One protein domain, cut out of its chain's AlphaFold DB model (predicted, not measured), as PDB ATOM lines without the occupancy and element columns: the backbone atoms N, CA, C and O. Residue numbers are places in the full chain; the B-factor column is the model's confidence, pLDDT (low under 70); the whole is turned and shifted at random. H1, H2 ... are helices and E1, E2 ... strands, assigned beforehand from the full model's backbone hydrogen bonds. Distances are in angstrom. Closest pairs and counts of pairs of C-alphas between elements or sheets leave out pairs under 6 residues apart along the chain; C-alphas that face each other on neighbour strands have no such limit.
ATOM      1  N   ASN A  84      56.501   7.682  70.844       85.38
ATOM      2  CA  ASN A  84      56.612   6.314  70.337       85.38
ATOM      3  C   ASN A  84      55.942   5.328  71.295       85.38
ATOM      4  O   ASN A  84      56.627   4.654  72.052       85.38
ATOM      5  N   ASP A  85      54.617   5.238  71.236       89.19
ATOM      6  CA  ASP A  85      53.841   4.350  72.102       89.19
ATOM      7  C   ASP A  85      52.655   3.716  71.350       89.19
ATOM      8  O   ASP A  85      52.323   4.084  70.213       89.19
ATOM      9  N   ILE A  86      52.024   2.734  71.982       91.19
ATOM     10  CA  ILE A  86      50.769   2.119  71.566       91.19
ATOM     11  C   ILE A  86      49.597   2.721  72.338       91.19
ATOM     12  O   ILE A  86      49.740   3.290  73.418       91.19
ATOM     13  N   VAL A  87      48.408   2.550  71.779       91.75
ATOM     14  CA  VAL A  87      47.146   2.924  72.399       91.75
ATOM     15  C   VAL A  87      46.165   1.771  72.263       91.75
ATOM     16  O   VAL A  87      46.053   1.165  71.194       91.75
ATOM     17  N   LEU A  88      45.444   1.482  73.343       94.00
ATOM     18  CA  LEU A  88      44.387   0.480  73.396       94.00
ATOM     19  C   LEU A  88      43.087   1.113  73.890       94.00
ATOM     20  O   LEU A  88      43.091   2.076  74.656       94.00
ATOM     21  N   THR A  89      41.964   0.538  73.471       94.19
ATOM     22  CA  THR A  89      40.661   0.831  74.070       94.19
ATOM     23  C   THR A  89      40.335  -0.234  75.110       94.19
ATOM     24  O   THR A  89      40.505  -1.428  74.852       94.19
ATOM     25  N   VAL A  90      39.858   0.192  76.276       96.56
ATOM     26  CA  VAL A  90      39.392  -0.681  77.353       96.56
ATOM     27  C   VAL A  90      37.925  -0.396  77.618       96.56
ATOM     28  O   VAL A  90      37.563   0.694  78.064       96.56
ATOM     29  N   ASP A  91      37.082  -1.388  77.367       95.06
ATOM     30  CA  ASP A  91      35.675  -1.362  77.739       95.06
ATOM     31  C   ASP A  91      35.514  -1.989  79.132       95.06
ATOM     32  O   ASP A  91      35.817  -3.168  79.324       95.06
ATOM     33  N   ALA A  92      34.993  -1.226  80.094       95.00
ATOM     34  CA  ALA A  92      34.570  -1.739  81.392       95.00
ATOM     35  C   ALA A  92      33.063  -2.007  81.365       95.00
ATOM     36  O   ALA A  92      32.260  -1.092  81.159       95.00
ATOM     37  N   LEU A  93      32.656  -3.259  81.558       92.75
ATOM     38  CA  LEU A  93      31.265  -3.691  81.428       92.75
ATOM     39  C   LEU A  93      30.501  -3.620  82.751       92.75
ATOM     40  O   LEU A  93      31.030  -3.913  83.823       92.75
ATOM     41  N   GLN A  94      29.225  -3.242  82.655       88.38
ATOM     42  CA  GLN A  94      28.311  -3.122  83.784       88.38
ATOM     43  C   GLN A  94      28.207  -4.459  84.548       88.38
ATOM     44  O   GLN A  94      28.038  -5.497  83.904       88.38
ATOM     45  N   PRO A  95      28.268  -4.442  85.895       85.69
ATOM     46  CA  PRO A  95      28.182  -5.653  86.694       85.69
ATOM     47  C   PRO A  95      26.729  -6.133  86.757       85.69
ATOM     48  O   PRO A  95      25.784  -5.333  86.721       85.69
ATOM     49  N   TYR A  96      26.547  -7.440  86.911       79.00
ATOM     50  CA  TYR A  96      25.240  -8.063  87.115       79.00
ATOM     51  C   TYR A  96      25.213  -8.808  88.445       79.00
ATOM     52  O   TYR A  96      25.184 -10.031  88.494       79.00
ATOM     53  N   ASN A  97      25.149  -8.049  89.539       72.62
ATOM     54  CA  ASN A  97      25.112  -8.590  90.906       72.62
ATOM     55  C   ASN A  97      23.711  -9.107  91.300       72.62
ATOM     56  O   ASN A  97      23.311  -9.046  92.460       72.62
ATOM     57  N   ARG A  98      22.914  -9.549  90.321       80.69
ATOM     58  CA  ARG A  98      21.573 -10.103  90.524       80.69
ATOM     59  C   ARG A  98      21.222 -11.077  89.416       80.69
ATOM     60  O   ARG A  98      21.738 -10.984  88.303       80.69
ATOM     61  N   MET A  99      20.247 -11.936  89.693       79.94
ATOM     62  CA  MET A  99      19.649 -12.744  88.640       79.94
ATOM     63  C   MET A  99      19.004 -11.836  87.586       79.94
ATOM     64  O   MET A  99      18.265 -10.893  87.892       79.94
ATOM     65  N   LEU A 100      19.329 -12.116  86.327       81.44
ATOM     66  CA  LEU A 100      18.764 -11.425  85.178       81.44
ATOM     67  C   LEU A 100      17.308 -11.845  84.982       81.44
ATOM     68  O   LEU A 100      16.974 -13.027  85.077       81.44
ATOM     69  N   HIS A 101      16.437 -10.891  84.654       83.31
ATOM     70  CA  HIS A 101      15.067 -11.226  84.284       83.31
ATOM     71  C   HIS A 101      15.032 -11.945  82.922       83.31
ATOM     72  O   HIS A 101      15.871 -11.674  82.059       83.31
ATOM     73  N   PRO A 102      14.024 -12.799  82.652       84.12
ATOM     74  CA  PRO A 102      13.895 -13.482  81.361       84.12
ATOM     75  C   PRO A 102      13.876 -12.540  80.149       84.12
ATOM     76  O   PRO A 102      14.335 -12.908  79.071       84.12
ATOM     77  N   SER A 103      13.362 -11.317  80.305       82.44
ATOM     78  CA  SER A 103      13.389 -10.281  79.267       82.44
ATOM     79  C   SER A 103      14.799  -9.755  78.983       82.44
ATOM     80  O   SER A 103      15.121  -9.463  77.833       82.44
ATOM     81  N   GLU A 104      15.646  -9.662  80.009       80.19
ATOM     82  CA  GLU A 104      17.045  -9.246  79.889       80.19
ATOM     83  C   GLU A 104      17.878 -10.349  79.240       80.19
ATOM     84  O   GLU A 104      18.630 -10.057  78.318       80.19
ATOM     85  N   LEU A 105      17.670 -11.612  79.633       80.12
ATOM     86  CA  LEU A 105      18.346 -12.776  79.040       80.12
ATOM     87  C   LEU A 105      18.064 -12.934  77.541       80.12
ATOM     88  O   LEU A 105      18.926 -13.370  76.788       80.12
ATOM     89  N   ARG A 106      16.857 -12.565  77.094       80.62
ATOM     90  CA  ARG A 106      16.491 -12.556  75.667       80.62
ATOM     91  C   ARG A 106      17.045 -11.347  74.915       80.62
ATOM     92  O   ARG A 106      16.947 -11.295  73.691       80.62
ATOM     93  N   SER A 107      17.579 -10.349  75.617       76.81
ATOM     94  CA  SER A 107      18.180  -9.185  74.983       76.81
ATOM     95  C   SER A 107      19.558  -9.545  74.440       76.81
ATOM     96  O   SER A 107      20.411 -10.034  75.167       76.81
ATOM     97  N   SER A 108      19.840  -9.192  73.187       68.56
ATOM     98  CA  SER A 108      21.192  -9.307  72.620       68.56
ATOM     99  C   SER A 108      22.211  -8.342  73.252       68.56
ATOM    100  O   SER A 108      23.392  -8.393  72.926       68.56
ATOM    101  N   ARG A 109      21.773  -7.443  74.150       71.50
ATOM    102  CA  ARG A 109      22.579  -6.377  74.773       71.50
ATOM    103  C   ARG A 109      22.780  -6.595  76.275       71.50
ATOM    104  O   ARG A 109      22.508  -5.690  77.071       71.50
ATOM    105  N   LEU A 110      23.223  -7.798  76.635       76.31
ATOM    106  CA  LEU A 110      23.634  -8.144  77.999       76.31
ATOM    107  C   LEU A 110      24.977  -7.508  78.370       76.31
ATOM    108  O   LEU A 110      25.160  -7.084  79.493       76.31
ATOM    109  N   LEU A 111      25.907  -7.363  77.432       80.81
ATOM    110  CA  LEU A 111      27.199  -6.731  77.707       80.81
ATOM    111  C   LEU A 111      27.102  -5.230  77.436       80.81
ATOM    112  O   LEU A 111      27.258  -4.776  76.302       80.81
ATOM    113  N   ARG A 112      26.770  -4.454  78.473       85.75
ATOM    114  CA  ARG A 112      26.690  -2.991  78.373       85.75
ATOM    115  C   ARG A 112      27.962  -2.358  78.929       85.75
ATOM    116  O   ARG A 112      28.267  -2.614  80.091       85.75
ATOM    117  N   PRO A 113      28.672  -1.514  78.165       87.44
ATOM    118  CA  PRO A 113      29.788  -0.760  78.715       87.44
ATOM    119  C   PRO A 113      29.260   0.228  79.759       87.44
ATOM    120  O   PRO A 113      28.316   0.976  79.496       87.44
ATOM    121  N   MET A 114      29.846   0.208  80.954       89.88
ATOM    122  CA  MET A 114      29.705   1.284  81.935       89.88
ATOM    123  C   MET A 114      30.643   2.440  81.587       89.88
ATOM    124  O   MET A 114      30.288   3.595  81.773       89.88
ATOM    125  N   GLY A 115      31.819   2.112  81.057       90.00
ATOM    126  CA  GLY A 115      32.876   3.051  80.743       90.00
ATOM    127  C   GLY A 115      33.718   2.519  79.594       90.00
ATOM    128  O   GLY A 115      33.824   1.305  79.402       90.00
ATOM    129  N   LYS A 116      34.272   3.434  78.807       92.50
ATOM    130  CA  LYS A 116      35.243   3.150  77.758       92.50
ATOM    131  C   LYS A 116      36.404   4.103  77.922       92.50
ATOM    132  O   LYS A 116      36.201   5.316  77.978       92.50
ATOM    133  N   PHE A 117      37.602   3.554  77.942       93.19
ATOM    134  CA  PHE A 117      38.820   4.299  78.199       93.19
ATOM    135  C   PHE A 117      39.800   4.074  77.063       93.19
ATOM    136  O   PHE A 117      39.919   2.971  76.536       93.19
ATOM    137  N   LEU A 118      40.506   5.126  76.690       92.75
ATOM    138  CA  LEU A 118      41.710   5.037  75.890       92.75
ATOM    139  C   LEU A 118      42.883   4.960  76.868       92.75
ATOM    140  O   LEU A 118      42.972   5.789  77.773       92.75
ATOM    141  N   VAL A 119      43.765   3.980  76.703       95.00
ATOM    142  CA  VAL A 119      44.964   3.800  77.535       95.00
ATOM    143  C   VAL A 119      46.199   3.731  76.652       95.00
ATOM    144  O   VAL A 119      46.144   3.177  75.552       95.00
ATOM    145  N   ARG A 120      47.303   4.305  77.125       93.94
ATOM    146  CA  ARG A 120      48.615   4.197  76.486       93.94
ATOM    147  C   ARG A 120      49.351   2.959  76.983       93.94
ATOM    148  O   ARG A 120      49.007   2.431  78.040       93.94
ATOM    149  N   GLY A 121      50.353   2.503  76.235       95.06
ATOM    150  CA  GLY A 121      51.219   1.405  76.666       95.06
ATOM    151  C   GLY A 121      51.954   1.736  77.964       95.06
ATOM    152  O   GLY A 121      52.037   0.881  78.845       95.06
ATOM    153  N   ASP A 122      52.393   2.988  78.110       95.06
ATOM    154  CA  ASP A 122      53.108   3.476  79.295       95.06
ATOM    155  C   ASP A 122      52.214   3.757  80.517       95.06
ATOM    156  O   ASP A 122      52.732   3.945  81.617       95.06
ATOM    157  N   THR A 123      50.886   3.807  80.357       95.69
ATOM    158  CA  THR A 123      49.955   4.040  81.477       95.69
ATOM    159  C   THR A 123      50.049   2.899  82.490       95.69
ATOM    160  O   THR A 123      50.164   1.734  82.096       95.69
ATOM    161  N   LEU A 124      49.968   3.204  83.787       96.88
ATOM    162  CA  LEU A 124      49.933   2.170  84.818       96.88
ATOM    163  C   LEU A 124      48.558   1.494  84.850       96.88
ATOM    164  O   LEU A 124      47.511   2.129  84.690       96.88
ATOM    165  N   LEU A 125      48.541   0.190  85.115       96.94
ATOM    166  CA  LEU A 125      47.315  -0.555  85.384       96.94
ATOM    167  C   LEU A 125      46.591   0.027  86.605       96.94
ATOM    168  O   LEU A 125      45.360   0.066  86.632       96.94
ATOM    169  N   PHE A 126      47.357   0.531  87.573       95.75
ATOM    170  CA  PHE A 126      46.838   1.272  88.710       95.75
ATOM    171  C   PHE A 126      46.028   2.510  88.288       95.75
ATOM    172  O   PHE A 126      44.904   2.690  88.755       95.75
ATOM    173  N   ASP A 127      46.516   3.314  87.339       95.56
ATOM    174  CA  ASP A 127      45.785   4.500  86.871       95.56
ATOM    175  C   ASP A 127      44.462   4.115  86.193       95.56
ATOM    176  O   ASP A 127      43.433   4.767  86.396       95.56
ATOM    177  N   LEU A 128      44.458   3.015  85.427       95.88
ATOM    178  CA  LEU A 128      43.232   2.432  84.874       95.88
ATOM    179  C   LEU A 128      42.265   2.022  85.984       95.88
ATOM    180  O   LEU A 128      41.092   2.385  85.920       95.88
ATOM    181  N   ARG A 129      42.750   1.317  87.010       94.38
ATOM    182  CA  ARG A 129      41.957   0.903  88.173       94.38
ATOM    183  C   ARG A 129      41.299   2.096  88.873       94.38
ATOM    184  O   ARG A 129      40.106   2.013  89.162       94.38
ATOM    185  N   GLN A 130      42.029   3.190  89.088       92.19
ATOM    186  CA  GLN A 130      41.514   4.404  89.737       92.19
ATOM    187  C   GLN A 130      40.426   5.118  88.917       92.19
ATOM    188  O   GLN A 130      39.609   5.850  89.470       92.19
ATOM    189  N   LYS A 131      40.377   4.903  87.595       91.81
ATOM    190  CA  LYS A 131      39.313   5.435  86.724       91.81
ATOM    191  C   LYS A 131      38.050   4.575  86.678       91.81
ATOM    192  O   LYS A 131      37.047   5.014  86.117       91.81
ATOM    193  N   LEU A 132      38.067   3.365  87.237       91.81
ATOM    194  CA  LEU A 132      36.897   2.488  87.254       91.81
ATOM    195  C   LEU A 132      35.944   2.883  88.388       91.81
ATOM    196  O   LEU A 132      36.115   2.458  89.525       91.81
ATOM    197  N   CYS A 133      34.905   3.649  88.052       85.38
ATOM    198  CA  CYS A 133      33.855   4.057  88.985       85.38
ATOM    199  C   CYS A 133      32.671   3.077  88.956       85.38
ATOM    200  O   CYS A 133      31.952   2.988  87.955       85.38
ATOM    201  N   CYS A 134      32.412   2.372  90.061       87.50
ATOM    202  CA  CYS A 134      31.232   1.521  90.194       87.50
ATOM    203  C   CYS A 134      30.210   2.112  91.172       87.50
ATOM    204  O   CYS A 134      30.543   2.676  92.205       87.50
ATOM    205  N   GLN A 135      28.922   1.916  90.882       84.19
ATOM    206  CA  GLN A 135      27.843   2.316  91.791       84.19
ATOM    207  C   GLN A 135      27.941   1.609  93.148       84.19
ATOM    208  O   GLN A 135      27.603   2.215  94.159       84.19
ATOM    209  N   SER A 136      28.428   0.364  93.174       86.19
ATOM    210  CA  SER A 136      28.616  -0.401  94.409       86.19
ATOM    211  C   SER A 136      29.548   0.298  95.395       86.19
ATOM    212  O   SER A 136      29.301   0.209  96.589       86.19
ATOM    213  N   ASP A 137      30.545   1.043  94.913       87.38
ATOM    214  CA  ASP A 137      31.504   1.767  95.760       87.38
ATOM    215  C   ASP A 137      30.829   2.877  96.564       87.38
ATOM    216  O   ASP A 137      31.143   3.092  97.731       87.38
ATOM    217  N   THR A 138      29.838   3.531  95.951       84.50
ATOM    218  CA  THR A 138      29.101   4.661  96.535       84.50
ATOM    219  C   THR A 138      27.970   4.253  97.479       84.50
ATOM    220  O   THR A 138      27.345   5.120  98.088       84.50
ATOM    221  N   ILE A 139      27.672   2.956  97.614       84.75
ATOM    222  CA  ILE A 139      26.596   2.498  98.499       84.75
ATOM    223  C   ILE A 139      27.016   2.734  99.951       84.75
ATOM    224  O   ILE A 139      28.039   2.214 100.394       84.75
ATOM    225  N   VAL A 140      26.194   3.473 100.695       86.06
ATOM    226  CA  VAL A 140      26.317   3.640 102.147       86.06
ATOM    227  C   VAL A 140      25.271   2.738 102.810       86.06
ATOM    228  O   VAL A 140      24.074   2.987 102.651       86.06
ATOM    229  N   PRO A 141      25.673   1.656 103.501       77.06
ATOM    230  CA  PRO A 141      24.733   0.808 104.219       77.06
ATOM    231  C   PRO A 141      24.218   1.556 105.453       77.06
ATOM    232  O   PRO A 141      24.981   1.820 106.379       77.06
ATOM    233  N   LEU A 142      22.930   1.892 105.453       79.06
ATOM    234  CA  LEU A 142      22.240   2.507 106.588       79.06
ATOM    235  C   LEU A 142      21.497   1.442 107.398       79.06
ATOM    236  O   LEU A 142      21.077   0.416 106.854       79.06
ATOM    237  N   GLU A 143      21.330   1.686 108.696       79.19
ATOM    238  CA  GLU A 143      20.435   0.876 109.517       79.19
ATOM    239  C   GLU A 143      18.968   1.140 109.142       79.19
ATOM    240  O   GLU A 143      18.603   2.205 108.636       79.19
ATOM    241  N   ASN A 144      18.109   0.144 109.372       76.75
ATOM    242  CA  ASN A 144      16.688   0.243 109.042       76.75
ATOM    243  C   ASN A 144      16.046   1.430 109.781       76.75
ATOM    244  O   ASN A 144      16.106   1.495 111.009       76.75
ATOM    245  N   GLY A 145      15.374   2.318 109.044       77.88
ATOM    246  CA  GLY A 145      14.729   3.513 109.602       77.88
ATOM    247  C   GLY A 145      15.578   4.788 109.563       77.88
ATOM    248  O   GLY A 145      15.060   5.854 109.890       77.88
ATOM    249  N   GLU A 146      16.832   4.715 109.106       80.06
ATOM    250  CA  GLU A 146      17.716   5.881 108.952       80.06
ATOM    251  C   GLU A 146      17.813   6.407 107.509       80.06
ATOM    252  O   GLU A 146      18.657   7.241 107.200       80.06
ATOM    253  N   GLU A 147      16.929   5.974 106.607       79.62
ATOM    254  CA  GLU A 147      16.969   6.318 105.171       79.62
ATOM    255  C   GLU A 147      16.869   7.828 104.877       79.62
ATOM    256  O   GLU A 147      17.232   8.273 103.788       79.62
ATOM    257  N   LEU A 148      16.348   8.611 105.829       79.00
ATOM    258  CA  LEU A 148      16.199  10.067 105.731       79.00
ATOM    259  C   LEU A 148      17.408  10.839 106.283       79.00
ATOM    260  O   LEU A 148      17.476  12.058 106.103       79.00
ATOM    261  N   ASN A 149      18.339  10.163 106.959       79.12
ATOM    262  CA  ASN A 149      19.537  10.799 107.488       79.12
ATOM    263  C   ASN A 149      20.496  11.160 106.341       79.12
ATOM    264  O   ASN A 149      20.559  10.451 105.331       79.12
ATOM    265  N   PRO A 150      21.258  12.262 106.468       78.06
ATOM    266  CA  PRO A 150      22.259  12.609 105.473       78.06
ATOM    267  C   PRO A 150      23.285  11.479 105.359       78.06
ATOM    268  O   PRO A 150      23.834  11.016 106.360       78.06
ATOM    269  N   MET A 151      23.540  11.036 104.128       72.56
ATOM    270  CA  MET A 151      24.515   9.981 103.865       72.56
ATOM    271  C   MET A 151      25.908  10.467 104.261       72.56
ATOM    272  O   MET A 151      26.364  11.506 103.782       72.56
ATOM    273  N   ASN A 152      26.600   9.697 105.096       80.38
ATOM    274  CA  ASN A 152      28.011   9.920 105.363       80.38
ATOM    275  C   ASN A 152      28.848   9.047 104.412       80.38
ATOM    276  O   ASN A 152      28.840   7.818 104.509       80.38
ATOM    277  N   LEU A 153      29.547   9.700 103.479       77.88
ATOM    278  CA  LEU A 153      30.375   9.048 102.461       77.88
ATOM    279  C   LEU A 153      31.581   8.297 103.044       77.88
ATOM    280  O   LEU A 153      32.045   7.353 102.410       77.88
ATOM    281  N   ASP A 154      32.031   8.638 104.253       81.31
ATOM    282  CA  ASP A 154      33.141   7.952 104.932       81.31
ATOM    283  C   ASP A 154      32.796   6.488 105.258       81.31
ATOM    284  O   ASP A 154      33.675   5.659 105.482       81.31
ATOM    285  N   PHE A 155      31.502   6.147 105.262       82.62
ATOM    286  CA  PHE A 155      31.004   4.786 105.476       82.62
ATOM    287  C   PHE A 155      30.572   4.096 104.182       82.62
ATOM    288  O   PHE A 155      29.868   3.081 104.227       82.62
ATOM    289  N   CYS A 156      30.958   4.632 103.022       85.62
ATOM    290  CA  CYS A 156      30.667   3.979 101.758       85.62
ATOM    291  C   CYS A 156      31.354   2.607 101.655       85.62
ATOM    292  O   CYS A 156      32.292   2.261 102.381       85.62
ATOM    293  N   THR A 157      30.846   1.789 100.741       86.81
ATOM    294  CA  THR A 157      31.293   0.404 100.576       86.81
ATOM    295  C   THR A 157      32.761   0.340 100.163       86.81
ATOM    296  O   THR A 157      33.460  -0.544 100.652       86.81
ATOM    297  N   ALA A 158      33.248   1.287  99.352       87.38
ATOM    298  CA  ALA A 158      34.660   1.341  98.968       87.38
ATOM    299  C   ALA A 158      35.596   1.567 100.164       87.38
ATOM    300  O   ALA A 158      36.610   0.881 100.272       87.38
ATOM    301  N   GLU A 159      35.237   2.448 101.101       87.31
ATOM    302  CA  GLU A 159      36.031   2.679 102.318       87.31
ATOM    303  C   GLU A 159      35.988   1.469 103.260       87.31
ATOM    304  O   GLU A 159      36.996   1.060 103.838       87.31
ATOM    305  N   LYS A 160      34.817   0.832 103.381       87.88
ATOM    306  CA  LYS A 160      34.638  -0.350 104.235       87.88
ATOM    307  C   LYS A 160      35.305  -1.605 103.663       87.88
ATOM    308  O   LYS A 160      35.784  -2.453 104.421       87.88
ATOM    309  N   PHE A 161      35.317  -1.743 102.340       89.19
ATOM    310  CA  PHE A 161      35.834  -2.898 101.609       89.19
ATOM    311  C   PHE A 161      36.765  -2.460 100.464       89.19
ATOM    312  O   PHE A 161      36.472  -2.718  99.295       89.19
ATOM    313  N   PRO A 162      37.942  -1.891 100.778       91.31
ATOM    314  CA  PRO A 162      38.833  -1.279  99.784       91.31
ATOM    315  C   PRO A 162      39.602  -2.295  98.930       91.31
ATOM    316  O   PRO A 162      40.459  -1.940  98.128       91.31
ATOM    317  N   SER A 163      39.357  -3.588  99.136       93.38
ATOM    318  CA  SER A 163      40.114  -4.657  98.492       93.38
ATOM    319  C   SER A 163      39.627  -4.891  97.069       93.38
ATOM    320  O   SER A 163      38.427  -5.053  96.835       93.38
ATOM    321  N   ALA A 164      40.567  -4.978  96.132       95.25
ATOM    322  CA  ALA A 164      40.268  -5.241  94.737       95.25
ATOM    323  C   ALA A 164      41.409  -5.967  94.023       95.25
ATOM    324  O   ALA A 164      42.559  -5.953  94.465       95.25
ATOM    325  N   PHE A 165      41.090  -6.595  92.896       96.69
ATOM    326  CA  PHE A 165      42.083  -7.110  91.962       96.69
ATOM    327  C   PHE A 165      41.557  -7.079  90.529       96.69
ATOM    328  O   PHE A 165      40.348  -7.073  90.281       96.69
ATOM    329  N   ILE A 166      42.484  -7.115  89.578       97.50
ATOM    330  CA  ILE A 166      42.202  -7.372  88.170       97.50
ATOM    331  C   ILE A 166      42.884  -8.688  87.800       97.50
ATOM    332  O   ILE A 166      44.084  -8.844  87.992       97.50
ATOM    333  N   PHE A 167      42.132  -9.652  87.287       97.38
ATOM    334  CA  PHE A 167      42.662 -10.915  86.790       97.38
ATOM    335  C   PHE A 167      42.750 -10.872  85.267       97.38
ATOM    336  O   PHE A 167      41.726 -10.868  84.573       97.38
ATOM    337  N   ILE A 168      43.982 -10.833  84.754       97.50
ATOM    338  CA  ILE A 168      44.275 -10.810  83.321       97.50
ATOM    339  C   ILE A 168      45.105 -12.039  82.977       97.50
ATOM    340  O   ILE A 168      46.214 -12.216  83.468       97.50
ATOM    341  N   HIS A 169      44.549 -12.858  82.088       94.75
ATOM    342  CA  HIS A 169      45.136 -14.100  81.594       94.75
ATOM    343  C   HIS A 169      45.441 -15.116  82.703       94.75
ATOM    344  O   HIS A 169      44.539 -15.854  83.086       94.75
ATOM    345  N   ASP A 170      46.680 -15.162  83.178       95.00
ATOM    346  CA  ASP A 170      47.209 -16.067  84.201       95.00
ATOM    347  C   ASP A 170      47.586 -15.326  85.496       95.00
ATOM    348  O   ASP A 170      48.036 -15.946  86.457       95.00
ATOM    349  N   THR A 171      47.405 -14.002  85.545       97.62
ATOM    350  CA  THR A 171      47.961 -13.156  86.604       97.62
ATOM    351  C   THR A 171      46.879 -12.355  87.326       97.62
ATOM    352  O   THR A 171      46.084 -11.635  86.714       97.62
ATOM    353  N   PHE A 172      46.872 -12.454  88.656       97.62
ATOM    354  CA  PHE A 172      46.090 -11.615  89.561       97.62
ATOM    355  C   PHE A 172      46.885 -10.357  89.930       97.62
ATOM    356  O   PHE A 172      47.886 -10.428  90.641       97.62
ATOM    357  N   TYR A 173      46.420  -9.203  89.471       97.69
ATOM    358  CA  TYR A 173      46.959  -7.890  89.812       97.69
ATOM    359  C   TYR A 173      46.179  -7.331  90.999       97.69
ATOM    360  O   TYR A 173      45.028  -6.920  90.850       97.69
ATOM    361  N   VAL A 174      46.778  -7.364  92.186       96.75
ATOM    362  CA  VAL A 174      46.139  -6.995  93.455       96.75
ATOM    363  C   VAL A 174      46.326  -5.505  93.729       96.75
ATOM    364  O   VAL A 174      47.429  -4.976  93.577       96.75
ATOM    365  N   ASP A 175      45.243  -4.840  94.130       94.75
ATOM    366  CA  ASP A 175      45.225  -3.429  94.510       94.75
ATOM    367  C   ASP A 175      45.634  -3.302  95.981       94.75
ATOM    368  O   ASP A 175      44.930  -3.780  96.876       94.75
ATOM    369  N   SER A 176      46.798  -2.699  96.224       88.69
ATOM    370  CA  SER A 176      47.345  -2.475  97.568       88.69
ATOM    371  C   SER A 176      47.408  -1.000  97.966       88.69
ATOM    372  O   SER A 176      48.159  -0.647  98.874       88.69
ATOM    373  N   SER A 177      46.620  -0.141  97.312       87.81
ATOM    374  CA  SER A 177      46.628   1.306  97.566       87.81
ATOM    375  C   SER A 177      46.139   1.699  98.960       87.81
ATOM    376  O   SER A 177      46.702   2.600  99.582       87.81
ATOM    377  N   SER A 178      45.112   1.022  99.479       87.75
ATOM    378  CA  SER A 178      44.600   1.281 100.827       87.75
ATOM    379  C   SER A 178      45.368   0.475 101.882       87.75
ATOM    380  O   SER A 178      45.541  -0.735 101.714       87.75
ATOM    381  N   PRO A 179      45.733   1.072 103.034       87.44
ATOM    382  CA  PRO A 179      46.324   0.346 104.163       87.44
ATOM    383  C   PRO A 179      45.453  -0.806 104.689       87.44
ATOM    384  O   PRO A 179      45.960  -1.738 105.313       87.44
ATOM    385  N   HIS A 180      44.138  -0.739 104.460       88.50
ATOM    386  CA  HIS A 180      43.173  -1.756 104.876       88.50
ATOM    387  C   HIS A 180      42.824  -2.750 103.759       88.50
ATOM    388  O   HIS A 180      42.068  -3.697 104.007       88.50
ATOM    389  N   ALA A 181      43.366  -2.569 102.550       90.19
ATOM    390  CA  ALA A 181      43.182  -3.516 101.461       90.19
ATOM    391  C   ALA A 181      43.864  -4.849 101.790       90.19
ATOM    392  O   ALA A 181      44.996  -4.915 102.272       90.19
ATOM    393  N   LYS A 182      43.143  -5.938 101.531       91.50
ATOM    394  CA  LYS A 182      43.616  -7.311 101.671       91.50
ATOM    395  C   LYS A 182      43.569  -7.978 100.310       91.50
ATOM    396  O   LYS A 182      42.736  -7.655  99.468       91.50
ATOM    397  N   ASP A 183      44.421  -8.973 100.123       93.50
ATOM    398  CA  ASP A 183      44.377  -9.784  98.918       93.50
ATOM    399  C   ASP A 183      43.171 -10.741  98.944       93.50
ATOM    400  O   ASP A 183      43.235 -11.857  99.467       93.50
ATOM    401  N   ILE A 184      42.061 -10.294  98.357       93.69
ATOM    402  CA  ILE A 184      40.842 -11.098  98.198       93.69
ATOM    403  C   ILE A 184      40.966 -12.158  97.090       93.69
ATOM    404  O   ILE A 184      40.100 -13.025  96.990       93.69
ATOM    405  N   SER A 185      42.039 -12.145  96.287       94.94
ATOM    406  CA  SER A 185      42.300 -13.194  95.292       94.94
ATOM    407  C   SER A 185      42.863 -14.470  95.922       94.94
ATOM    408  O   SER A 185      42.729 -15.551  95.350       94.94
ATOM    409  N   PHE A 186      43.478 -14.384  97.108       95.38
ATOM    410  CA  PHE A 186      44.164 -15.515  97.737       95.38
ATOM    411  C   PHE A 186      43.280 -16.765  97.919       95.38
ATOM    412  O   PHE A 186      43.717 -17.844  97.511       95.38
ATOM    413  N   PRO A 187      42.041 -16.681  98.451       94.94
ATOM    414  CA  PRO A 187      41.175 -17.856  98.567       94.94
ATOM    415  C   PRO A 187      40.862 -18.507  97.214       94.94
ATOM    416  O   PRO A 187      40.779 -19.732  97.132       94.94
ATOM    417  N   ILE A 188      40.737 -17.699  96.154       94.81
ATOM    418  CA  ILE A 188      40.489 -18.165  94.783       94.81
ATOM    419  C   ILE A 188      41.718 -18.917  94.271       94.81
ATOM    420  O   ILE A 188      41.603 -20.058  93.830       94.81
ATOM    421  N   ARG A 189      42.908 -18.324  94.403       95.69
ATOM    422  CA  ARG A 189      44.176 -18.941  93.986       95.69
ATOM    423  C   ARG A 189      44.448 -20.246  94.734       95.69
ATOM    424  O   ARG A 189      44.800 -21.243  94.113       95.69
ATOM    425  N   ASN A 190      44.211 -20.270  96.046       96.19
ATOM    426  CA  ASN A 190      44.340 -21.477  96.861       96.19
ATOM    427  C   ASN A 190      43.362 -22.578  96.412       96.19
ATOM    428  O   ASN A 190      43.742 -23.743  96.331       96.19
ATOM    429  N   PHE A 191      42.119 -22.225  96.069       95.56
ATOM    430  CA  PHE A 191      41.167 -23.178  95.494       95.56
ATOM    431  C   PHE A 191      41.631 -23.709  94.128       95.56
ATOM    432  O   PHE A 191      41.542 -24.913  93.886       95.56
ATOM    433  N   MET A 192      42.158 -22.841  93.258       95.62
ATOM    434  CA  MET A 192      42.669 -23.240  91.942       95.62
ATOM    435  C   MET A 192      43.844 -24.217  92.061       95.62
ATOM    436  O   MET A 192      43.850 -25.239  91.385       95.62
ATOM    437  N   GLN A 193      44.778 -23.973  92.984       94.69
ATOM    438  CA  GLN A 193      45.934 -24.849  93.228       94.69
ATOM    439  C   GLN A 193      45.553 -26.262  93.694       94.69
ATOM    440  O   GLN A 193      46.297 -27.212  93.467       94.69
ATOM    441  N   GLN A 194      44.398 -26.426  94.341       94.94
ATOM    442  CA  GLN A 194      43.926 -27.727  94.826       94.94
ATOM    443  C   GLN A 194      43.302 -28.601  93.728       94.94
ATOM    444  O   GLN A 194      42.903 -29.736  94.009       94.94
ATOM    445  N   LYS A 195      43.142 -28.088  92.501       94.44
ATOM    446  CA  LYS A 195      42.453 -28.784  91.411       94.44
ATOM    447  C   LYS A 195      43.340 -28.845  90.171       94.44
ATOM    448  O   LYS A 195      43.729 -27.823  89.632       94.44
ATOM    449  N   GLU A 196      43.537 -30.048  89.640       92.81
ATOM    450  CA  GLU A 196      44.359 -30.288  88.440       92.81
ATOM    451  C   GLU A 196      43.752 -29.738  87.134       92.81
ATOM    452  O   GLU A 196      44.377 -29.808  86.083       92.81
ATOM    453  N   ILE A 197      42.525 -29.206  87.175       95.31
ATOM    454  CA  ILE A 197      41.833 -28.658  85.997       95.31
ATOM    455  C   ILE A 197      42.263 -27.230  85.648       95.31
ATOM    456  O   ILE A 197      41.881 -26.737  84.589       95.31
ATOM    457  N   PHE A 198      42.967 -26.543  86.552       92.94
ATOM    458  CA  PHE A 198      43.384 -25.161  86.353       92.94
ATOM    459  C   PHE A 198      44.868 -25.087  86.027       92.94
ATOM    460  O   PHE A 198      45.689 -25.768  86.641       92.94
ATOM    461  N   ASP A 199      45.199 -24.203  85.092       93.00
ATOM    462  CA  ASP A 199      46.581 -23.827  84.839       93.00
ATOM    463  C   ASP A 199      47.160 -23.056  86.044       93.00
ATOM    464  O   ASP A 199      46.406 -22.437  86.809       93.00
ATOM    465  N   PRO A 200      48.494 -23.068  86.229       93.69
ATOM    466  CA  PRO A 200      49.154 -22.247  87.237       93.69
ATOM    467  C   PRO A 200      48.808 -20.763  87.080       93.69
ATOM    468  O   PRO A 200      48.733 -20.247  85.966       93.69
ATOM    469  N   VAL A 201      48.627 -20.081  88.212       95.56
ATOM    470  CA  VAL A 201      48.309 -18.651  88.265       95.56
ATOM    471  C   VAL A 201      49.284 -17.900  89.157       95.56
ATOM    472  O   VAL A 201      49.685 -18.391  90.215       95.56
ATOM    473  N   GLU A 202      49.598 -16.675  88.756       95.81
ATOM    474  CA  GLU A 202      50.499 -15.766  89.460       95.81
ATOM    475  C   GLU A 202      49.723 -14.665  90.187       95.81
ATOM    476  O   GLU A 202      48.570 -14.368  89.864       95.81
ATOM    477  N   ALA A 203      50.354 -14.027  91.174       96.38
ATOM    478  CA  ALA A 203      49.807 -12.827  91.798       96.38
ATOM    479  C   ALA A 203      50.890 -11.789  92.062       96.38
ATOM    480  O   ALA A 203      51.941 -12.099  92.624       96.38
ATOM    481  N   THR A 204      50.607 -10.549  91.682       96.00
ATOM    482  CA  THR A 204      51.520  -9.414  91.826       96.00
ATOM    483  C   THR A 204      50.746  -8.159  92.218       96.00
ATOM    484  O   THR A 204      49.525  -8.093  92.073       96.00
ATOM    485  N   LYS A 205      51.447  -7.159  92.758       95.75
ATOM    486  CA  LYS A 205      50.859  -5.839  93.014       95.75
ATOM    487  C   LYS A 205      50.694  -5.088  91.698       95.75
ATOM    488  O   LYS A 205      51.556  -5.193  90.830       95.75
ATOM    489  N   MET A 206      49.613  -4.325  91.558       95.00
ATOM    490  CA  MET A 206      49.336  -3.585  90.321       95.00
ATOM    491  C   MET A 206      50.065  -2.238  90.196       95.00
ATOM    492  O   MET A 206      50.064  -1.670  89.107       95.00
ATOM    493  N   ASP A 207      50.660  -1.745  91.287       92.06
ATOM    494  CA  ASP A 207      51.151  -0.364  91.432       92.06
ATOM    495  C   ASP A 207      52.146   0.049  90.327       92.06
ATOM    496  O   ASP A 207      52.002   1.119  89.744       92.06
ATOM    497  N   ASP A 208      53.087  -0.834  89.970       93.50
ATOM    498  CA  ASP A 208      54.173  -0.549  89.012       93.50
ATOM    499  C   ASP A 208      54.002  -1.247  87.646       93.50
ATOM    500  O   ASP A 208      54.932  -1.301  86.839       93.50
ATOM    501  N   ILE A 209      52.831  -1.830  87.372       97.12
ATOM    502  CA  ILE A 209      52.587  -2.575  86.129       97.12
ATOM    503  C   ILE A 209      52.063  -1.631  85.056       97.12
ATOM    504  O   ILE A 209      51.015  -1.016  85.241       97.12
ATOM    505  N   ARG A 210      52.731  -1.552  83.900       97.12
ATOM    506  CA  ARG A 210      52.229  -0.780  82.754       97.12
ATOM    507  C   ARG A 210      51.337  -1.628  81.860       97.12
ATOM    508  O   ARG A 210      51.463  -2.851  81.812       97.12
ATOM    509  N   ILE A 211      50.471  -0.979  81.085       96.94
ATOM    510  CA  ILE A 211      49.586  -1.659  80.130       96.94
ATOM    511  C   ILE A 211      50.378  -2.483  79.102       96.94
ATOM    512  O   ILE A 211      49.948  -3.578  78.740       96.94
ATOM    513  N   VAL A 212      51.539  -1.997  78.650       95.56
ATOM    514  CA  VAL A 212      52.404  -2.710  77.691       95.56
ATOM    515  C   VAL A 212      53.004  -4.002  78.258       95.56
ATOM    516  O   VAL A 212      53.318  -4.915  77.495       95.56
ATOM    517  N   ASP A 213      53.125  -4.106  79.583       95.88
ATOM    518  CA  ASP A 213      53.705  -5.269  80.260       95.88
ATOM    519  C   ASP A 213      52.662  -6.402  80.448       95.88
ATOM    520  O   ASP A 213      53.007  -7.526  80.823       95.88
ATOM    521  N   LEU A 214      51.379  -6.140  80.156       96.06
ATOM    522  CA  LEU A 214      50.287  -7.098  80.332       96.06
ATOM    523  C   LEU A 214      50.289  -8.199  79.265       96.06
ATOM    524  O   LEU A 214      50.240  -7.948  78.060       96.06
ATOM    525  N   LYS A 215      50.195  -9.452  79.717       94.75
ATOM    526  CA  LYS A 215      49.900 -10.598  78.848       94.75
ATOM    527  C   LYS A 215      48.394 -10.716  78.653       94.75
ATOM    528  O   LYS A 215      47.684 -11.170  79.546       94.75
ATOM    529  N   LEU A 216      47.895 -10.322  77.485       94.19
ATOM    530  CA  LEU A 216      46.466 -10.385  77.180       94.19
ATOM    531  C   LEU A 216      46.176 -10.762  75.726       94.19
ATOM    532  O   LEU A 216      47.037 -10.705  74.849       94.19
ATOM    533  N   ARG A 217      44.924 -11.137  75.467       95.31
ATOM    534  CA  ARG A 217      44.350 -11.386  74.147       95.31
ATOM    535  C   ARG A 217      43.303 -10.314  73.876       95.31
ATOM    536  O   ARG A 217      42.393 -10.102  74.677       95.31
ATOM    537  N   LEU A 218      43.417  -9.649  72.732       94.38
ATOM    538  CA  LEU A 218      42.473  -8.602  72.353       94.38
ATOM    539  C   LEU A 218      41.069  -9.189  72.146       94.38
ATOM    540  O   LEU A 218      40.902 -10.218  71.493       94.38
ATOM    541  N   GLY A 219      40.061  -8.521  72.700       92.62
ATOM    542  CA  GLY A 219      38.659  -8.938  72.665       92.62
ATOM    543  C   GLY A 219      38.280 -10.005  73.696       92.62
ATOM    544  O   GLY A 219      37.095 -10.317  73.815       92.62
ATOM    545  N   GLN A 220      39.236 -10.551  74.456       94.81
ATOM    546  CA  GLN A 220      38.932 -11.467  75.553       94.81
ATOM    547  C   GLN A 220      38.454 -10.677  76.787       94.81
ATOM    548  O   GLN A 220      39.082  -9.677  77.140       94.81
ATOM    549  N   PRO A 221      37.365 -11.106  77.452       94.94
ATOM    550  CA  PRO A 221      36.954 -10.518  78.718       94.94
ATOM    551  C   PRO A 221      37.865 -10.976  79.863       94.94
ATOM    552  O   PRO A 221      38.129 -12.169  80.026       94.94
ATOM    553  N   TYR A 222      38.292 -10.012  80.670       96.94
ATOM    554  CA  TYR A 222      39.061 -10.179  81.900       96.94
ATOM    555  C   TYR A 222      38.257  -9.709  83.100       96.94
ATOM    556  O   TYR A 222      37.317  -8.936  82.940       96.94
ATOM    557  N   LEU A 223      38.600 -10.177  84.295       95.69
ATOM    558  CA  LEU A 223      37.812  -9.905  85.492       95.69
ATOM    559  C   LEU A 223      38.428  -8.756  86.285       95.69
ATOM    560  O   LEU A 223      39.612  -8.771  86.592       95.69
ATOM    561  N   PHE A 224      37.605  -7.796  86.668       96.44
ATOM    562  CA  PHE A 224      37.906  -6.809  87.689       96.44
ATOM    563  C   PHE A 224      36.908  -6.996  88.836       96.44
ATOM    564  O   PHE A 224      35.701  -6.881  88.630       96.44
ATOM    565  N   GLN A 225      37.406  -7.307  90.032       94.69
ATOM    566  CA  GLN A 225      36.583  -7.548  91.214       94.69
ATOM    567  C   GLN A 225      36.963  -6.585  92.333       94.69
ATOM    568  O   GLN A 225      38.142  -6.388  92.628       94.69
ATOM    569  N   HIS A 226      35.953  -6.002  92.973       92.44
ATOM    570  CA  HIS A 226      36.118  -5.064  94.084       92.44
ATOM    571  C   HIS A 226      34.917  -5.098  95.031       92.44
ATOM    572  O   HIS A 226      33.933  -5.799  94.766       92.44
ATOM    573  N   SER A 227      35.008  -4.363  96.146       85.88
ATOM    574  CA  SER A 227      33.931  -4.252  97.139       85.88
ATOM    575  C   SER A 227      33.402  -5.633  97.579       85.88
ATOM    576  O   SER A 227      32.209  -5.846  97.789       85.88
ATOM    577  N   GLY A 228      34.303  -6.621  97.664       77.94
ATOM    578  CA  GLY A 228      34.005  -8.013  98.004       77.94
ATOM    579  C   GLY A 228      33.502  -8.861  96.832       77.94
ATOM    580  O   GLY A 228      34.174  -9.819  96.452       77.94
ATOM    581  N   ASN A 229      32.334  -8.548  96.268       83.31
ATOM    582  CA  ASN A 229      31.643  -9.404  95.287       83.31
ATOM    583  C   ASN A 229      31.190  -8.680  94.008       83.31
ATOM    584  O   ASN A 229      30.424  -9.246  93.228       83.31
ATOM    585  N   CYS A 230      31.607  -7.430  93.798       90.31
ATOM    586  CA  CYS A 230      31.232  -6.698  92.601       90.31
ATOM    587  C   CYS A 230      32.193  -7.049  91.463       90.31
ATOM    588  O   CYS A 230      33.357  -6.656  91.483       90.31
ATOM    589  N   GLU A 231      31.687  -7.779  90.470       93.06
ATOM    590  CA  GLU A 231      32.467  -8.297  89.346       93.06
ATOM    591  C   GLU A 231      32.160  -7.538  88.055       93.06
ATOM    592  O   GLU A 231      31.012  -7.408  87.623       93.06
ATOM    593  N   HIS A 232      33.215  -7.073  87.402       93.88
ATOM    594  CA  HIS A 232      33.166  -6.358  86.142       93.88
ATOM    595  C   HIS A 232      34.040  -7.051  85.117       93.88
ATOM    596  O   HIS A 232      35.121  -7.543  85.431       93.88
ATOM    597  N   LEU A 233      33.598  -7.034  83.865       95.00
ATOM    598  CA  LEU A 233      34.427  -7.506  82.768       95.00
ATOM    599  C   LEU A 233      35.168  -6.329  82.138       95.00
ATOM    600  O   LEU A 233      34.547  -5.326  81.788       95.00
ATOM    601  N   LEU A 234      36.476  -6.472  81.968       96.81
ATOM    602  CA  LEU A 234      37.325  -5.568  81.204       96.81
ATOM    603  C   LEU A 234      37.653  -6.210  79.860       96.81
ATOM    604  O   LEU A 234      38.112  -7.349  79.809       96.81
ATOM    605  N   VAL A 235      37.435  -5.487  78.767       96.38
ATOM    606  CA  VAL A 235      37.756  -5.961  77.417       96.38
ATOM    607  C   VAL A 235      38.739  -4.992  76.780       96.38
ATOM    608  O   VAL A 235      38.394  -3.847  76.498       96.38
ATOM    609  N   PHE A 236      39.955  -5.467  76.521       96.81
ATOM    610  CA  PHE A 236      40.987  -4.712  75.811       96.81
ATOM    611  C   PHE A 236      40.847  -4.976  74.314       96.81
ATOM    612  O   PHE A 236      40.856  -6.128  73.883       96.81
ATOM    613  N   HIS A 237      40.707  -3.936  73.501       93.94
ATOM    614  CA  HIS A 237      40.562  -4.064  72.053       93.94
ATOM    615  C   HIS A 237      41.103  -2.833  71.318       93.94
ATOM    616  O   HIS A 237      41.553  -1.866  71.927       93.94
ATOM    617  N   ASP A 238      41.063  -2.884  69.983       90.06
ATOM    618  CA  ASP A 238      41.469  -1.784  69.098       90.06
ATOM    619  C   ASP A 238      42.876  -1.235  69.406       90.06
ATOM    620  O   ASP A 238      43.078  -0.026  69.513       90.06
ATOM    621  N   LEU A 239      43.852  -2.144  69.529       89.94
ATOM    622  CA  LEU A 239      45.265  -1.794  69.656       89.94
ATOM    623  C   LEU A 239      45.772  -1.143  68.366       89.94
ATOM    624  O   LEU A 239      45.612  -1.688  67.269       89.94
ATOM    625  N   ARG A 240      46.418   0.011  68.506       88.38
ATOM    626  CA  ARG A 240      47.050   0.748  67.409       88.38
ATOM    627  C   ARG A 240      48.226   1.572  67.917       88.38
ATOM    628  O   ARG A 240      48.434   1.694  69.117       88.38
ATOM    629  N   LEU A 241      48.979   2.164  66.997       85.56
ATOM    630  CA  LEU A 241      49.987   3.157  67.356       85.56
ATOM    631  C   LEU A 241      49.328   4.438  67.876       85.56
ATOM    632  O   LEU A 241      48.253   4.826  67.392       85.56
ATOM    633  N   LEU A 242      49.998   5.088  68.831       83.31
ATOM    634  CA  LEU A 242      49.694   6.456  69.233       83.31
ATOM    635  C   LEU A 242      49.789   7.358  68.002       83.31
ATOM    636  O   LEU A 242      50.739   7.276  67.220       83.31
ATOM    637  N   HIS A 243      48.766   8.179  67.813       77.69
ATOM    638  CA  HIS A 243      48.632   9.051  66.661       77.69
ATOM    639  C   HIS A 243      48.697  10.517  67.100       77.69
ATOM    640  O   HIS A 243      48.318  10.849  68.218       77.69
ATOM    641  N   GLU A 244      49.126  11.416  66.207       70.88
ATOM    642  CA  GLU A 244      49.235  12.866  66.487       70.88
ATOM    643  C   GLU A 244      47.915  13.503  66.920       70.88
ATOM    644  O   GLU A 244      47.866  14.599  67.459       70.88
ATOM    645  N   SER A 245      46.820  12.823  66.626       69.75
ATOM    646  CA  SER A 245      45.492  13.272  66.960       69.75
ATOM    647  C   SER A 245      45.007  12.817  68.320       69.75
ATOM    648  O   SER A 245      43.841  13.057  68.603       69.75
ATOM    649  N   ASP A 246      45.765  11.998  69.042       76.62
ATOM    650  CA  ASP A 246      45.390  11.460  70.349       76.62
ATOM    651  C   ASP A 246      45.713  12.465  71.462       76.62
ATOM    652  O   ASP A 246      46.473  13.410  71.230       76.62
ATOM    653  N   PRO A 247      45.136  12.319  72.669       79.88
ATOM    654  CA  PRO A 247      45.460  13.222  73.761       79.88
ATOM    655  C   PRO A 247      46.968  13.198  74.035       79.88
ATOM    656  O   PRO A 247      47.532  12.168  74.371       79.88
ATOM    657  N   HIS A 248      47.644  14.335  73.876       80.00
ATOM    658  CA  HIS A 248      49.074  14.422  74.186       80.00
ATOM    659  C   HIS A 248      49.311  14.477  75.692       80.00
ATOM    660  O   HIS A 248      48.582  15.197  76.379       80.00
ATOM    661  N   GLY A 249      50.375  13.821  76.153       83.69
ATOM    662  CA  GLY A 249      50.757  13.758  77.563       83.69
ATOM    663  C   GLY A 249      50.260  12.483  78.243       83.69
ATOM    664  O   GLY A 249      49.124  12.054  78.030       83.69
ATOM    665  N   LEU A 250      51.133  11.847  79.027       87.25
ATOM    666  CA  LEU A 250      50.816  10.617  79.758       87.25
ATOM    667  C   LEU A 250      49.752  10.869  80.836       87.25
ATOM    668  O   LEU A 250      48.890  10.026  81.056       87.25
ATOM    669  N   GLU A 251      49.751  12.062  81.429       87.25
ATOM    670  CA  GLU A 251      48.860  12.492  82.509       87.25
ATOM    671  C   GLU A 251      47.375  12.541  82.122       87.25
ATOM    672  O   GLU A 251      46.503  12.582  82.987       87.25
ATOM    673  N   LYS A 252      47.071  12.554  80.818       86.25
ATOM    674  CA  LYS A 252      45.689  12.527  80.316       86.25
ATOM    675  C   LYS A 252      45.113  11.121  80.230       86.25
ATOM    676  O   LYS A 252      43.910  10.983  80.009       86.25
ATOM    677  N   TYR A 253      45.954  10.099  80.355       90.25
ATOM    678  CA  TYR A 253      45.548   8.704  80.311       90.25
ATOM    679  C   TYR A 253      45.389   8.150  81.731       90.25
ATOM    680  O   TYR A 253      46.176   8.508  82.602       90.25
ATOM    681  N   PRO A 254      44.406   7.264  81.983       94.06
ATOM    682  CA  PRO A 254      43.366   6.792  81.067       94.06
ATOM    683  C   PRO A 254      42.393   7.901  80.656       94.06
ATOM    684  O   PRO A 254      41.825   8.600  81.496       94.06
ATOM    685  N   PHE A 255      42.173   8.035  79.349       90.00
ATOM    686  CA  PHE A 255      41.308   9.063  78.785       90.00
ATOM    687  C   PHE A 255      39.897   8.506  78.583       90.00
ATOM    688  O   PHE A 255      39.699   7.543  77.841       90.00
ATOM    689  N   THR A 256      38.899   9.104  79.229       87.88
ATOM    690  CA  THR A 256      37.508   8.637  79.168       87.88
ATOM    691  C   THR A 256      36.866   8.963  77.816       87.88
ATOM    692  O   THR A 256      36.646  10.122  77.466       87.88
ATOM    693  N   LEU A 257      36.530   7.923  77.050       84.06
ATOM    694  CA  LEU A 257      35.848   8.009  75.751       84.06
ATOM    695  C   LEU A 257      34.330   7.905  75.868       84.06
ATOM    696  O   LEU A 257      33.601   8.283  74.951       84.06
ATOM    697  N   TYR A 258      33.867   7.268  76.934       83.94
ATOM    698  CA  TYR A 258      32.467   7.131  77.281       83.94
ATOM    699  C   TYR A 258      32.392   6.780  78.755       83.94
ATOM    700  O   TYR A 258      33.111   5.902  79.221       83.94
ATOM    701  N   GLU A 259      31.468   7.400  79.462       83.25
ATOM    702  CA  GLU A 259      31.103   6.999  80.806       83.25
ATOM    703  C   GLU A 259      29.592   7.089  80.922       83.25
ATOM    704  O   GLU A 259      28.955   8.048  80.472       83.25
ATOM    705  N   LYS A 260      28.991   6.044  81.478       77.31
ATOM    706  CA  LYS A 260      27.559   5.996  81.700       77.31
ATOM    707  C   LYS A 260      27.221   6.931  82.857       77.31
ATOM    708  O   LYS A 260      27.222   6.531  84.017       77.31
TER     709      LYS A 260
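AT A GLANCE: This is residues 84 to 260 of the 275 residues of the protein "Small nuclear RNA-activating complex polypeptide 3" of Caenorhabditis japonica (UniProt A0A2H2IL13). A single eight-stranded sheet, strongly twisted, curls round the short helix H2, while two loops stick out from this body: residues 101 to 109, which include H1, and residues 143 to 150. H5, between E4 and E5, makes a further arm at the E5 end of the sheet, and the small helices H3 and H4 sit together near the stem of the loop 143 to 150. The printed part has 177 residues, with five named helices and eight named strands in the order E1 H1 E2 H2 H3 H4 E3 E4 H5 E5 E6 E7 E8. The sheet is mixed, in the order E5 E4 E3 E6 E7 E1 E2 E8. The class is mixed, helices and strands, with 79 residues in named elements, under half of the printed part; the whole is compact, with a radius of gyration of the C-alphas of 17.7 A and spans of 57 by 44 by 43 A.

IN THESE COORDINATES: The longest strand is E7, residues 230 to 241, 33.0 A from first to last C-alpha. Its neighbours in the sheet are E6, residues 221 to 226, 16.3 A long, and E1, residues 86 to 93, 22.6 A long, which begins at C-alpha 86 (50.769, 2.119, 71.566). Beyond E1 come E2, residues 113 to 120, 19.6 A, and E8, residues 255 to 259, 10.6 A, which ends at C-alpha 259 (31.103, 6.999, 80.806). Beyond E6 come E3, residues 164 to 168, E4, residues 171 to 175, and E5, residues 202 to 205. The helices are H1, residues 102 to 105, H2, residues 125 to 130, H3, residues 135 to 138, H4, residues 157 to 160, and H5, residues 186 to 193, 10.5 A long, beginning at C-alpha 186 (44.164, -15.515, 97.737).

HOW THE PARTS SIT: In the sheet E7 and E1 are antiparallel at 155 degrees, with N 91 and O 235 2.9 A apart, within hydrogen-bond range. E1 and E2 are antiparallel at 163 degrees, with N 90 and O 117 at 2.8 A. E2 and the edge strand E8 are antiparallel at 172 degrees, with N 116 and O 258 at 2.8 A. On the other side of E7, E6 and E7 form an antiparallel hairpin at 134 degrees, with N 224 and O 232 at 2.8 A. E3 and E6 are antiparallel at 168 degrees, with N 167 and O 223 at 2.8 A. E3 and E4 form a hairpin at 157 degrees, with N 173 and O 166 at 2.8 A. E4 and the edge strand E5 are parallel at 26 degrees, with N 174 and O 204 at 2.8 A; with H5 they form a strand-helix-strand unit, two parallel neighbour strands with a helix between, whose crossover is right-handed. The sheet curls round H2; the closest C-alphas of H2 and E4 are those of Phe 126 and Asp 175, 7.6 A apart. H5 only grazes the sheet, with residues 186 to 189. H3 touches H4, the closest C-alphas being those of Asp 137 and Ala 158, 4.5 A apart. H3 only grazes the sheet, and H4 is not on it. H1 is not on the sheet and touches no helix. In H2 and H5 every O i to N i+4 pair is within hydrogen-bond range; H1, H3 and H4 are too short for such a pair.

THE WHOLE: The C-alphas farthest apart are those of Asn 84 and Gly 145, 57.5 A. Without the stretches that stand free, residues 101 to 109 and 143 to 150, the body spans 47 by 47 by 35 A. The printed part has no cut. The long links are H3 to H4, E5 to E6 and E7 to E8. The mean pLDDT of the printed part is 89.1; residues 108 and 245 are under 70.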